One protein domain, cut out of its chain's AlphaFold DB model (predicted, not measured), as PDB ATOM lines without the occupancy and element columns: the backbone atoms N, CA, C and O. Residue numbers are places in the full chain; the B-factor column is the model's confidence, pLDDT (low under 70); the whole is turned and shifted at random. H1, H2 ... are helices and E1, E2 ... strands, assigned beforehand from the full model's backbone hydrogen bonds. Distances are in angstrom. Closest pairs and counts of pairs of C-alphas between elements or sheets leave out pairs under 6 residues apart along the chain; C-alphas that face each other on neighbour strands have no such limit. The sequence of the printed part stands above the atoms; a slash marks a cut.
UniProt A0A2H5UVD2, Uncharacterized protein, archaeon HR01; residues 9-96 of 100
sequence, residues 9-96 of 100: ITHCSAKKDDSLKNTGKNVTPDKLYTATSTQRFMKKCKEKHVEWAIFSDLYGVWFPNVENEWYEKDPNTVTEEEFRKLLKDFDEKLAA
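This is residues 9 to 96 of the 100 residues of an uncharacterized protein of archaeon HR01 (UniProt A0A2H5UVD2). A small sheet of three strands stands between two helices: H2 packs over E1 and E2 on one face, and H3 runs beside edge strand E3, toward the opposite face. Two long loops, residues 12 to 28 and 63 to 79, are tied by a short antiparallel pairing of residues 26 to 27 with 68 to 69. The 88 printed residues run E1 H1 H2 E2 E3 H3, class mixed, with 43, under half, in named elements; the mixed sheet's order is E1 E2 E3. The whole is compact, radius of gyration of the C-alphas 13.0 A, spanning 35 by 34 by 21 A.

Start at E1, residues 9 to 11, parallel to its neighbour E2, residues 51 to 56, at 20 degrees; find N 55 and O 10 within hydrogen-bond range, 2.8 A. H1, residues 29 to 32, is only just on the sheet, with 5 pairs of C-alphas within 10 A, and only grazes it. H2, residues 36 to 47, lies over E1 and E2 at a height over the sheet of 9.7 A, along the strands; its closest C-alphas to E2 are Cys 45 and Trp 52, 6.6 A. E1, H1, H2 and E2 make a strand-helix-strand unit, parallel strands joined through helices, its crossover right-handed. E2 and E3, residues 60 to 62, are an antiparallel hairpin, with N 54 and O 62 2.9 A apart. H3, residues 80 to 94, is on the opposite face from H2, three layers with helices on both faces, but over none of the strands, only just: 2 of its C-alphas fall on E3. Its closest C-alphas to E3 are Leu 86 and Gly 60, 5.0 A. In H2 and H3 every O i to N i+4 pair is within hydrogen-bond range; H1 is too short for one.

Find C-alpha 9, where E1 begins, at (43.091, -23.045, -42.591). H2 measures 16.1 A, E2 16.6 A and H3 20.8 A, ending at C-alpha 94, (45.253, -25.904, -52.298).

The farthest C-alphas, Glu 47 and Glu 80, are 36.8 A apart. The printed part has no cut; the links E1 to H1 and E3 to H3 are long. No printed residue is under 70 in pLDDT.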
ATOM      1  N   ILE A   9      44.452 -22.502 -42.487       96.12
ATOM      2  CA  ILE A   9      43.091 -23.045 -42.591       96.12
ATOM      3  C   ILE A   9      42.502 -23.306 -41.207       96.12
ATOM      4  O   ILE A   9      43.182 -23.758 -40.289       96.12
ATOM      5  N   THR A  10      41.208 -23.027 -41.061       95.88
ATOM      6  CA  THR A  10      40.393 -23.514 -39.941       95.88
ATOM      7  C   THR A  10      39.151 -24.216 -40.475       95.88
ATOM      8  O   THR A  10      38.670 -23.901 -41.560       95.88
ATOM      9  N   HIS A  11      38.599 -25.149 -39.701       93.06
ATOM     10  CA  HIS A  11      37.278 -25.715 -39.972       93.06
ATOM     11  C   HIS A  11      36.176 -24.660 -39.774       93.06
ATOM     12  O   HIS A  11      36.369 -23.652 -39.079       93.06
ATOM     13  N   CYS A  12      35.024 -24.893 -40.403       90.75
ATOM     14  CA  CYS A  12      33.838 -24.058 -40.260       90.75
ATOM     15  C   CYS A  12      33.266 -24.076 -38.832       90.75
ATOM     16  O   CYS A  12      33.670 -24.857 -37.978       90.75
ATOM     17  N   SER A  13      32.321 -23.178 -38.552       90.88
ATOM     18  CA  SER A  13      31.628 -23.112 -37.264       90.88
ATOM     19  C   SER A  13      30.126 -23.306 -37.449       90.88
ATOM     20  O   SER A  13      29.529 -22.748 -38.373       90.88
ATOM     21  N   ALA A  14      29.501 -24.007 -36.502       90.19
ATOM     22  CA  ALA A  14      28.045 -24.086 -36.403       90.19
ATOM     23  C   ALA A  14      27.412 -22.695 -36.206       90.19
ATOM     24  O   ALA A  14      26.399 -22.385 -36.823       90.19
ATOM     25  N   LYS A  15      28.042 -21.815 -35.411       94.50
ATOM     26  CA  LYS A  15      27.550 -20.448 -35.176       94.50
ATOM     27  C   LYS A  15      27.756 -19.567 -36.409       94.50
ATOM     28  O   LYS A  15      28.905 -19.267 -36.764       94.50
ATOM     29  N   LYS A  16      26.645 -19.141 -37.006       95.00
ATOM     30  CA  LYS A  16      26.545 -18.230 -38.151       95.00
ATOM     31  C   LYS A  16      25.597 -17.070 -37.812       95.00
ATOM     32  O   LYS A  16      24.974 -17.075 -36.752       95.00
ATOM     33  N   ASP A  17      25.539 -16.053 -38.660       95.94
ATOM     34  CA  ASP A  17      24.574 -14.960 -38.535       95.94
ATOM     35  C   ASP A  17      23.214 -15.398 -39.098       95.94
ATOM     36  O   ASP A  17      23.010 -15.447 -40.311       95.94
ATOM     37  N   ASP A  18      22.279 -15.730 -38.207       95.75
ATOM     38  CA  ASP A  18      20.933 -16.181 -38.577       95.75
ATOM     39  C   ASP A  18      20.097 -15.097 -39.272       95.75
ATOM     40  O   ASP A  18      19.122 -15.431 -39.944       95.75
ATOM     41  N   SER A  19      20.486 -13.816 -39.201       96.12
ATOM     42  CA  SER A  19      19.812 -12.754 -39.961       96.12
ATOM     43  C   SER A  19      19.990 -12.897 -41.480       96.12
ATOM     44  O   SER A  19      19.227 -12.315 -42.250       96.12
ATOM     45  N   LEU A  20      20.969 -13.696 -41.921       95.94
ATOM     46  CA  LEU A  20      21.227 -14.003 -43.328       95.94
ATOM     47  C   LEU A  20      20.486 -15.257 -43.814       95.94
ATOM     48  O   LEU A  20      20.402 -15.490 -45.025       95.94
ATOM     49  N   LYS A  21      19.926 -16.059 -42.903       95.12
ATOM     50  CA  LYS A  21      19.243 -17.314 -43.231       95.12
ATOM     51  C   LYS A  21      18.031 -17.058 -44.128       95.12
ATOM     52  O   LYS A  21      17.210 -16.193 -43.841       95.12
ATOM     53  N   ASN A  22      17.914 -17.820 -45.217       93.25
ATOM     54  CA  ASN A  22      16.843 -17.710 -46.221       93.25
ATOM     55  C   ASN A  22      16.734 -16.341 -46.922       93.25
ATOM     56  O   ASN A  22      15.714 -16.046 -47.537       93.25
ATOM     57  N   THR A  23      17.765 -15.495 -46.845       94.25
ATOM     58  CA  THR A  23      17.756 -14.189 -47.526       94.25
ATOM     59  C   THR A  23      18.238 -14.253 -48.976       94.25
ATOM     60  O   THR A  23      18.075 -13.274 -49.701       94.25
ATOM     61  N   GLY A  24      18.870 -15.361 -49.386       93.62
ATOM     62  CA  GLY A  24      19.552 -15.491 -50.683       93.62
ATOM     63  C   GLY A  24      20.770 -14.570 -50.835       93.62
ATOM     64  O   GLY A  24      21.251 -14.327 -51.938       93.62
ATOM     65  N   LYS A  25      21.243 -13.960 -49.738       95.94
ATOM     66  CA  LYS A  25      22.400 -13.066 -49.775       95.94
ATOM     67  C   LYS A  25      23.687 -13.871 -49.729       95.94
ATOM     68  O   LYS A  25      23.940 -14.588 -48.761       95.94
ATOM     69  N   ASN A  26      24.532 -13.645 -50.726       96.75
ATOM     70  CA  ASN A  26      25.918 -14.076 -50.703       96.75
ATOM     71  C   ASN A  26      26.735 -13.132 -49.819       96.75
ATOM     72  O   ASN A  26      26.641 -11.909 -49.930       96.75
ATOM     73  N   VAL A  27      27.515 -13.706 -48.907       96.81
ATOM     74  CA  VAL A  27      28.411 -12.962 -48.022       96.81
ATOM     75  C   VAL A  27      29.751 -13.671 -47.909       96.81
ATOM     76  O   VAL A  27      29.846 -14.869 -48.147       96.81
ATOM     77  N   THR A  28      30.791 -12.952 -47.507       96.69
ATOM     78  CA  THR A  28      32.109 -13.519 -47.209       96.69
ATOM     79  C   THR A  28      32.122 -14.279 -45.866       96.69
ATOM     80  O   THR A  28      31.275 -14.019 -45.000       96.69
ATOM     81  N   PRO A  29      33.097 -15.185 -45.623       95.75
ATOM     82  CA  PRO A  29      33.162 -15.975 -44.387       95.75
ATOM     83  C   PRO A  29      33.162 -15.135 -43.104       95.75
ATOM     84  O   PRO A  29      32.569 -15.516 -42.097       95.75
ATOM     85  N   ASP A  30      33.811 -13.971 -43.139       94.69
ATOM     86  CA  ASP A  30      33.923 -13.053 -42.006       94.69
ATOM     87  C   ASP A  30      32.622 -12.330 -41.663       94.69
ATOM     88  O   ASP A  30      32.493 -11.829 -40.547       94.69
ATOM     89  N   LYS A  31      31.665 -12.291 -42.591       95.94
ATOM     90  CA  LYS A  31      30.305 -11.809 -42.338       95.94
ATOM     91  C   LYS A  31      29.383 -12.948 -41.910       95.94
ATOM     92  O   LYS A  31      28.494 -12.722 -41.102       95.94
ATOM     93  N   LEU A  32      29.600 -14.163 -42.425       97.06
ATOM     94  CA  LEU A  32      28.744 -15.306 -42.110       97.06
ATOM     95  C   LEU A  32      29.001 -15.884 -40.712       97.06
ATOM     96  O   LEU A  32      28.056 -16.079 -39.953       97.06
ATOM     97  N   TYR A  33      30.245 -16.240 -40.376       96.19
ATOM     98  CA  TYR A  33      30.533 -17.000 -39.154       96.19
ATOM     99  C   TYR A  33      30.604 -16.095 -37.929       96.19
ATOM    100  O   TYR A  33      31.403 -15.172 -37.893       96.19
ATOM    101  N   THR A  34      29.860 -16.398 -36.867       96.56
ATOM    102  CA  THR A  34      29.786 -15.538 -35.668       96.56
ATOM    103  C   THR A  34      30.537 -16.104 -34.461       96.56
ATOM    104  O   THR A  34      30.691 -15.421 -33.445       96.56
ATOM    105  N   ALA A  35      31.063 -17.334 -34.545       96.25
ATOM    106  CA  ALA A  35      31.877 -17.903 -33.472       96.25
ATOM    107  C   ALA A  35      33.133 -17.068 -33.196       96.25
ATOM    108  O   ALA A  35      33.911 -16.742 -34.093       96.25
ATOM    109  N   THR A  36      33.376 -16.792 -31.912       95.38
ATOM    110  CA  THR A  36      34.499 -15.966 -31.456       95.38
ATOM    111  C   THR A  36      35.860 -16.517 -31.889       95.38
ATOM    112  O   THR A  36      36.742 -15.736 -32.236       95.38
ATOM    113  N   SER A  37      36.056 -17.839 -31.882       95.56
ATOM    114  CA  SER A  37      37.303 -18.476 -32.330       95.56
ATOM    115  C   SER A  37      37.552 -18.253 -33.824       95.56
ATOM    116  O   SER A  37      38.621 -17.767 -34.190       95.56
ATOM    117  N   THR A  38      36.554 -18.522 -34.671       95.88
ATOM    118  CA  THR A  38      36.626 -18.328 -36.127       95.88
ATOM    119  C   THR A  38      36.850 -16.853 -36.470       95.88
ATOM    120  O   THR A  38      37.744 -16.527 -37.244       95.88
ATOM    121  N   GLN A  39      36.125 -15.937 -35.821       96.94
ATOM    122  CA  GLN A  39      36.316 -14.493 -35.989       96.94
ATOM    123  C   GLN A  39      37.725 -14.033 -35.594       96.94
ATOM    124  O   GLN A  39      38.360 -13.275 -36.327       96.94
ATOM    125  N   ARG A  40      38.271 -14.529 -34.472       97.06
ATOM    126  CA  ARG A  40      39.656 -14.238 -34.060       97.06
ATOM    127  C   ARG A  40      40.679 -14.758 -35.065       97.06
ATOM    128  O   ARG A  40      41.643 -14.049 -35.348       97.06
ATOM    129  N   PHE A  41      40.475 -15.961 -35.599       97.62
ATOM    130  CA  PHE A  41      41.328 -16.526 -36.643       97.62
ATOM    131  C   PHE A  41      41.341 -15.630 -37.888       97.62
ATOM    132  O   PHE A  41      42.407 -15.161 -38.291       97.62
ATOM    133  N   MET A  42      40.163 -15.315 -38.438       96.94
ATOM    134  CA  MET A  42      40.036 -14.489 -39.644       96.94
ATOM    135  C   MET A  42      40.617 -13.089 -39.427       96.94
ATOM    136  O   MET A  42      41.371 -12.593 -40.263       96.94
ATOM    137  N   LYS A  43      40.336 -12.469 -38.272       97.38
ATOM    138  CA  LYS A  43      40.903 -11.167 -37.895       97.38
ATOM    139  C   LYS A  43      42.432 -11.206 -37.873       97.38
ATOM    140  O   LYS A  43      43.063 -10.366 -38.506       97.38
ATOM    141  N   LYS A  44      43.028 -12.202 -37.213       97.81
ATOM    142  CA  LYS A  44      44.488 -12.340 -37.121       97.81
ATOM    143  C   LYS A  44      45.135 -12.567 -38.489       97.81
ATOM    144  O   LYS A  44      46.218 -12.043 -38.739       97.81
ATOM    145  N   CYS A  45      44.484 -13.322 -39.375       97.25
ATOM    146  CA  CYS A  45      44.991 -13.542 -40.729       97.25
ATOM    147  C   CYS A  45      44.936 -12.260 -41.574       97.25
ATOM    148  O   CYS A  45      45.916 -11.929 -42.241       97.25
ATOM    149  N   LYS A  46      43.843 -11.487 -41.470       96.06
ATOM    150  CA  LYS A  46      43.716 -10.163 -42.105       96.06
ATOM    151  C   LYS A  46      44.777  -9.179 -41.605       96.06
ATOM    152  O   LYS A  46      45.433  -8.546 -42.422       96.06
ATOM    153  N   GLU A  47      44.985  -9.089 -40.291       97.50
ATOM    154  CA  GLU A  47      45.996  -8.210 -39.673       97.50
ATOM    155  C   GLU A  47      47.425  -8.556 -40.100       97.50
ATOM    156  O   GLU A  47      48.275  -7.678 -40.227       97.50
ATOM    157  N   LYS A  48      47.708  -9.844 -40.313       96.81
ATOM    158  CA  LYS A  48      49.023 -10.319 -40.754       96.81
ATOM    159  C   LYS A  48      49.199 -10.320 -42.271       96.81
ATOM    160  O   LYS A  48      50.290 -10.656 -42.723       96.81
ATOM    161  N   HIS A  49      48.163  -9.968 -43.034       95.50
ATOM    162  CA  HIS A  49      48.158 -10.020 -44.497       95.50
ATOM    163  C   HIS A  49      48.620 -11.381 -45.053       95.50
ATOM    164  O   HIS A  49      49.379 -11.443 -46.018       95.50
ATOM    165  N   VAL A  50      48.186 -12.474 -44.416       95.81
ATOM    166  CA  VAL A  50      48.483 -13.848 -44.853       95.81
ATOM    167  C   VAL A  50      47.298 -14.448 -45.598       95.81
ATOM    168  O   VAL A  50      46.158 -14.028 -45.397       95.81
ATOM    169  N   GLU A  51      47.558 -15.445 -46.439       96.38
ATOM    170  CA  GLU A  51      46.509 -16.195 -47.124       96.38
ATOM    171  C   GLU A  51      45.825 -17.155 -46.148       96.38
ATOM    172  O   GLU A  51      46.476 -17.780 -45.308       96.38
ATOM    173  N   TRP A  52      44.499 -17.255 -46.222       97.69
ATOM    174  CA  TRP A  52      43.727 -18.125 -45.342       97.69
ATOM    175  C   TRP A  52      42.430 -18.591 -45.993       97.69
ATOM    176  O   TRP A  52      41.941 -17.945 -46.916       97.69
ATOM    177  N   ALA A  53      41.854 -19.682 -45.493       97.50
ATOM    178  CA  ALA A  53      40.548 -20.182 -45.919       97.50
ATOM    179  C   ALA A  53      39.787 -20.859 -44.764       97.50
ATOM    180  O   ALA A  53      40.371 -21.224 -43.739       97.50
ATOM    181  N   ILE A  54      38.473 -21.026 -44.932       96.38
ATOM    182  CA  ILE A  54      37.633 -21.869 -44.072       96.38
ATOM    183  C   ILE A  54      37.355 -23.184 -44.795       96.38
ATOM    184  O   ILE A  54      36.919 -23.159 -45.941       96.38
ATOM    185  N   PHE A  55      37.538 -24.319 -44.127       94.88
ATOM    186  CA  PHE A  55      37.088 -25.609 -44.643       94.88
ATOM    187  C   PHE A  55      35.638 -25.871 -44.208       94.88
ATOM    188  O   PHE A  55      35.352 -26.030 -43.020       94.88
ATOM    189  N   SER A  56      34.722 -25.809 -45.172       92.69
ATOM    190  CA  SER A  56      33.270 -25.901 -45.018       92.69
ATOM    191  C   SER A  56      32.750 -27.281 -45.400       92.69
ATOM    192  O   SER A  56      33.064 -27.778 -46.478       92.69
ATOM    193  N   ASP A  57      31.853 -27.829 -44.581       91.31
ATOM    194  CA  ASP A  57      31.188 -29.114 -44.845       91.31
ATOM    195  C   ASP A  57      30.239 -29.089 -46.061       91.31
ATOM    196  O   ASP A  57      29.771 -30.139 -46.497       91.31
ATOM    197  N   LEU A  58      29.938 -27.904 -46.611       92.56
ATOM    198  CA  LEU A  58      29.136 -27.750 -47.830       92.56
ATOM    199  C   LEU A  58      29.957 -27.220 -49.009       92.56
ATOM    200  O   LEU A  58      29.840 -27.732 -50.118       92.56
ATOM    201  N   TYR A  59      30.771 -26.188 -48.779       93.56
ATOM    202  CA  TYR A  59      31.458 -25.456 -49.849       93.56
ATOM    203  C   TYR A  59      32.932 -25.844 -50.033       93.56
ATOM    204  O   TYR A  59      33.599 -25.281 -50.904       93.56
ATOM    205  N   GLY A  60      33.461 -26.765 -49.220       94.50
ATOM    206  CA  GLY A  60      34.875 -27.133 -49.244       94.50
ATOM    207  C   GLY A  60      35.769 -25.976 -48.810       94.50
ATOM    208  O   GLY A  60      35.486 -25.296 -47.820       94.50
ATOM    209  N   VAL A  61      36.864 -25.744 -49.529       96.31
ATOM    210  CA  VAL A  61      37.780 -24.635 -49.243       96.31
ATOM    211  C   VAL A  61      37.128 -23.319 -49.658       96.31
ATOM    212  O   VAL A  61      36.924 -23.029 -50.842       96.31
ATOM    213  N   TRP A  62      36.817 -22.503 -48.656       96.38
ATOM    214  CA  TRP A  62      36.170 -21.211 -48.798       96.38
ATOM    215  C   TRP A  62      37.151 -20.069 -48.506       96.38
ATOM    216  O   TRP A  62      37.486 -19.775 -47.356       96.38
ATOM    217  N   PHE A  63      37.595 -19.411 -49.577       96.94
ATOM    218  CA  PHE A  63      38.503 -18.267 -49.525       96.94
ATOM    219  C   PHE A  63      37.834 -16.961 -49.046       96.94
ATOM    220  O   PHE A  63      36.617 -16.806 -49.163       96.94
ATOM    221  N   PRO A  64      38.614 -15.977 -48.557       96.00
ATOM    222  CA  PRO A  64      38.106 -14.774 -47.889       96.00
ATOM    223  C   PRO A  64      37.291 -13.843 -48.790       96.00
ATOM    224  O   PRO A  64      36.497 -13.046 -48.302       96.00
ATOM    225  N   ASN A  65      37.541 -13.911 -50.096       95.25
ATOM    226  CA  ASN A  65      36.943 -13.084 -51.139       95.25
ATOM    227  C   ASN A  65      35.811 -13.793 -51.896       95.25
ATOM    228  O   ASN A  65      35.199 -13.184 -52.767       95.25
ATOM    229  N   VAL A  66      35.561 -15.068 -51.603       96.19
ATOM    230  CA  VAL A  66      34.435 -15.803 -52.176       96.19
ATOM    231  C   VAL A  66      33.212 -15.516 -51.315       96.19
ATOM    232  O   VAL A  66      33.285 -15.572 -50.086       96.19
ATOM    233  N   GLU A  67      32.091 -15.210 -51.951       96.81
ATOM    234  CA  GLU A  67      30.820 -15.006 -51.268       96.81
ATOM    235  C   GLU A  67      29.924 -16.224 -51.492       96.81
ATOM    236  O   GLU A  67      29.771 -16.667 -52.627       96.81
ATOM    237  N   ASN A  68      29.340 -16.754 -50.417       96.50
ATOM    238  CA  ASN A  68      28.369 -17.845 -50.479       96.50
ATOM    239  C   ASN A  68      27.146 -17.509 -49.623       96.50
ATOM    240  O   ASN A  68      27.216 -16.675 -48.712       96.50
ATOM    241  N   GLU A  69      26.036 -18.190 -49.890       96.69
ATOM    242  CA  GLU A  69      24.830 -18.077 -49.081       96.69
ATOM    243  C   GLU A  69      24.989 -18.761 -47.719       96.69
ATOM    244  O   GLU A  69      25.782 -19.693 -47.527       96.69
ATOM    245  N   TRP A  70      24.174 -18.304 -46.767       96.31
ATOM    246  CA  TRP A  70      23.995 -18.970 -45.483       96.31
ATOM    247  C   TRP A  70      23.587 -20.435 -45.692       96.31
ATOM    248  O   TRP A  70      22.720 -20.731 -46.511       96.31
ATOM    249  N   TYR A  71      24.176 -21.350 -44.921       94.06
ATOM    250  CA  TYR A  71      23.909 -22.781 -45.046       94.06
ATOM    251  C   TYR A  71      23.902 -23.510 -43.697       94.06
ATOM    252  O   TYR A  71      24.603 -23.131 -42.751       94.06
ATOM    253  N   GLU A  72      23.164 -24.618 -43.658       91.56
ATOM    254  CA  GLU A  72      23.174 -25.602 -42.578       91.56
ATOM    255  C   GLU A  72      23.581 -26.953 -43.167       91.56
ATOM    256  O   GLU A  72      22.912 -27.474 -44.059       91.56
ATOM    257  N   LYS A  73      24.688 -27.514 -42.687       88.88
ATOM    258  CA  LYS A  73      25.128 -28.873 -43.009       88.88
ATOM    259  C   LYS A  73      25.746 -29.444 -41.743       88.88
ATOM    260  O   LYS A  73      26.666 -28.842 -41.194       88.88
ATOM    261  N   ASP A  74      25.203 -30.558 -41.270       83.00
ATOM    262  CA  ASP A  74      25.752 -31.283 -40.126       83.00
ATOM    263  C   ASP A  74      26.893 -32.184 -40.631       83.00
ATOM    264  O   ASP A  74      26.669 -32.943 -41.584       83.00
ATOM    265  N   PRO A  75      28.096 -32.142 -40.029       78.31
ATOM    266  CA  PRO A  75      29.220 -32.984 -40.441       78.31
ATOM    267  C   PRO A  75      28.899 -34.486 -40.390       78.31
ATOM    268  O   PRO A  75      29.424 -35.251 -41.193       78.31
ATOM    269  N   ASN A  76      27.982 -34.924 -39.520       83.81
ATOM    270  CA  ASN A  76      27.548 -36.325 -39.438       83.81
ATOM    271  C   ASN A  76      26.604 -36.737 -40.578       83.81
ATOM    272  O   ASN A  76      26.290 -37.916 -40.729       83.81
ATOM    273  N   THR A  77      26.126 -35.773 -41.369       86.25
ATOM    274  CA  THR A  77      25.257 -36.003 -42.537       86.25
ATOM    275  C   THR A  77      26.016 -35.929 -43.857       86.25
ATOM    276  O   THR A  77      25.406 -36.015 -44.924       86.25
ATOM    277  N   VAL A  78      27.337 -35.739 -43.801       86.38
ATOM    278  CA  VAL A  78      28.200 -35.778 -44.980       86.38
ATOM    279  C   VAL A  78      28.309 -37.228 -45.441       86.38
ATOM    280  O   VAL A  78      28.804 -38.097 -44.728       86.38
ATOM    281  N   THR A  79      27.813 -37.493 -46.642       91.00
ATOM    282  CA  THR A  79      27.939 -38.802 -47.290       91.00
ATOM    283  C   THR A  79      29.363 -39.019 -47.803       91.00
ATOM    284  O   THR A  79      30.101 -38.068 -48.047       91.00
ATOM    285  N   GLU A  80      29.743 -40.272 -48.050       91.69
ATOM    286  CA  GLU A  80      31.044 -40.612 -48.647       91.69
ATOM    287  C   GLU A  80      31.269 -39.912 -50.004       91.69
ATOM    288  O   GLU A  80      32.378 -39.483 -50.322       91.69
ATOM    289  N   GLU A  81      30.215 -39.745 -50.808       91.56
ATOM    290  CA  GLU A  81      30.296 -39.033 -52.087       91.56
ATOM    291  C   GLU A  81      30.554 -37.533 -51.906       91.56
ATOM    292  O   GLU A  81      31.365 -36.949 -52.628       91.56
ATOM    293  N   GLU A  82      29.880 -36.896 -50.944       91.56
ATOM    294  CA  GLU A  82      30.121 -35.494 -50.591       91.56
ATOM    295  C   GLU A  82      31.529 -35.316 -50.024       91.56
ATOM    296  O   GLU A  82      32.247 -34.415 -50.450       91.56
ATOM    297  N   PHE A  83      31.966 -36.222 -49.150       90.88
ATOM    298  CA  PHE A  83      33.317 -36.216 -48.603       90.88
ATOM    299  C   PHE A  83      34.380 -36.283 -49.705       90.88
ATOM    300  O   PHE A  83      35.308 -35.475 -49.717       90.88
ATOM    301  N   ARG A  84      34.223 -37.173 -50.695       93.44
ATOM    302  CA  ARG A  84      35.145 -37.255 -51.843       93.44
ATOM    303  C   ARG A  84      35.182 -35.974 -52.666       93.44
ATOM    304  O   ARG A  84      36.244 -35.608 -53.165       93.44
ATOM    305  N   LYS A  85      34.047 -35.283 -52.804       93.06
ATOM    306  CA  LYS A  85      33.999 -33.970 -53.464       93.06
ATOM    307  C   LYS A  85      34.745 -32.915 -52.652       93.06
ATOM    308  O   LYS A  85      35.515 -32.169 -53.242       93.06
ATOM    309  N   LEU A  86      34.567 -32.883 -51.329       93.12
ATOM    310  CA  LEU A  86      35.281 -31.961 -50.441       93.12
ATOM    311  C   LEU A  86      36.794 -32.211 -50.454       93.12
ATOM    312  O   LEU A  86      37.562 -31.255 -50.484       93.12
ATOM    313  N   LEU A  87      37.221 -33.477 -50.478       92.44
ATOM    314  CA  LEU A  87      38.635 -33.844 -50.570       92.44
ATOM    315  C   LEU A  87      39.238 -33.403 -51.908       92.44
ATOM    316  O   LEU A  87      40.290 -32.777 -51.934       92.44
ATOM    317  N   LYS A  88      38.538 -33.664 -53.016       93.06
ATOM    318  CA  LYS A  88      38.971 -33.207 -54.339       93.06
ATOM    319  C   LYS A  88      39.054 -31.676 -54.412       93.06
ATOM    320  O   LYS A  88      40.028 -31.150 -54.938       93.06
ATOM    321  N   ASP A  89      38.057 -30.971 -53.876       93.69
ATOM    322  CA  ASP A  89      38.047 -29.504 -53.801       93.69
ATOM    323  C   ASP A  89      39.230 -28.969 -52.982       93.69
ATOM    324  O   ASP A  89      39.871 -27.997 -53.381       93.69
ATOM    325  N   PHE A  90      39.543 -29.636 -51.867       92.88
ATOM    326  CA  PHE A  90      40.703 -29.336 -51.037       92.88
ATOM    327  C   PHE A  90      42.009 -29.500 -51.818       92.88
ATOM    328  O   PHE A  90      42.791 -28.553 -51.881       92.88
ATOM    329  N   ASP A  91      42.212 -30.648 -52.468       92.44
ATOM    330  CA  ASP A  91      43.417 -30.922 -53.254       92.44
ATOM    331  C   ASP A  91      43.587 -29.912 -54.400       92.44
ATOM    332  O   ASP A  91      44.659 -29.334 -54.571       92.44
ATOM    333  N   GLU A  92      42.526 -29.645 -55.167       94.81
ATOM    334  CA  GLU A  92      42.585 -28.764 -56.339       94.81
ATOM    335  C   GLU A  92      42.822 -27.296 -55.961       94.81
ATOM    336  O   GLU A  92      43.669 -26.629 -56.560       94.81
ATOM    337  N   LYS A  93      42.099 -26.773 -54.962       93.44
ATOM    338  CA  LYS A  93      42.221 -25.362 -54.561       93.44
ATOM    339  C   LYS A  93      43.500 -25.076 -53.792       93.44
ATOM    340  O   LYS A  93      43.970 -23.937 -53.816       93.44
ATOM    341  N   LEU A  94      44.050 -26.075 -53.103       94.12
ATOM    342  CA  LEU A  94      45.253 -25.904 -52.298       94.12
ATOM    343  C   LEU A  94      46.536 -26.347 -53.006       94.12
ATOM    344  O   LEU A  94      47.614 -26.048 -52.506       94.12
ATOM    345  N   ALA A  95      46.445 -26.935 -54.204       93.44
ATOM    346  CA  ALA A  95      47.594 -27.352 -55.018       93.44
ATOM    347  C   ALA A  95      48.625 -26.239 -55.293       93.44
ATOM    348  O   ALA A  95      49.776 -26.521 -55.614       93.44
ATOM    349  N   ALA A  96      48.217 -24.969 -55.204       91.56
ATOM    350  CA  ALA A  96      49.096 -23.820 -55.404       91.56
ATOM    351  C   ALA A  96      49.925 -23.434 -54.162       91.56
ATOM    352  O   ALA A  96      50.747 -22.517 -54.263       91.56
TER     353      ALA A  96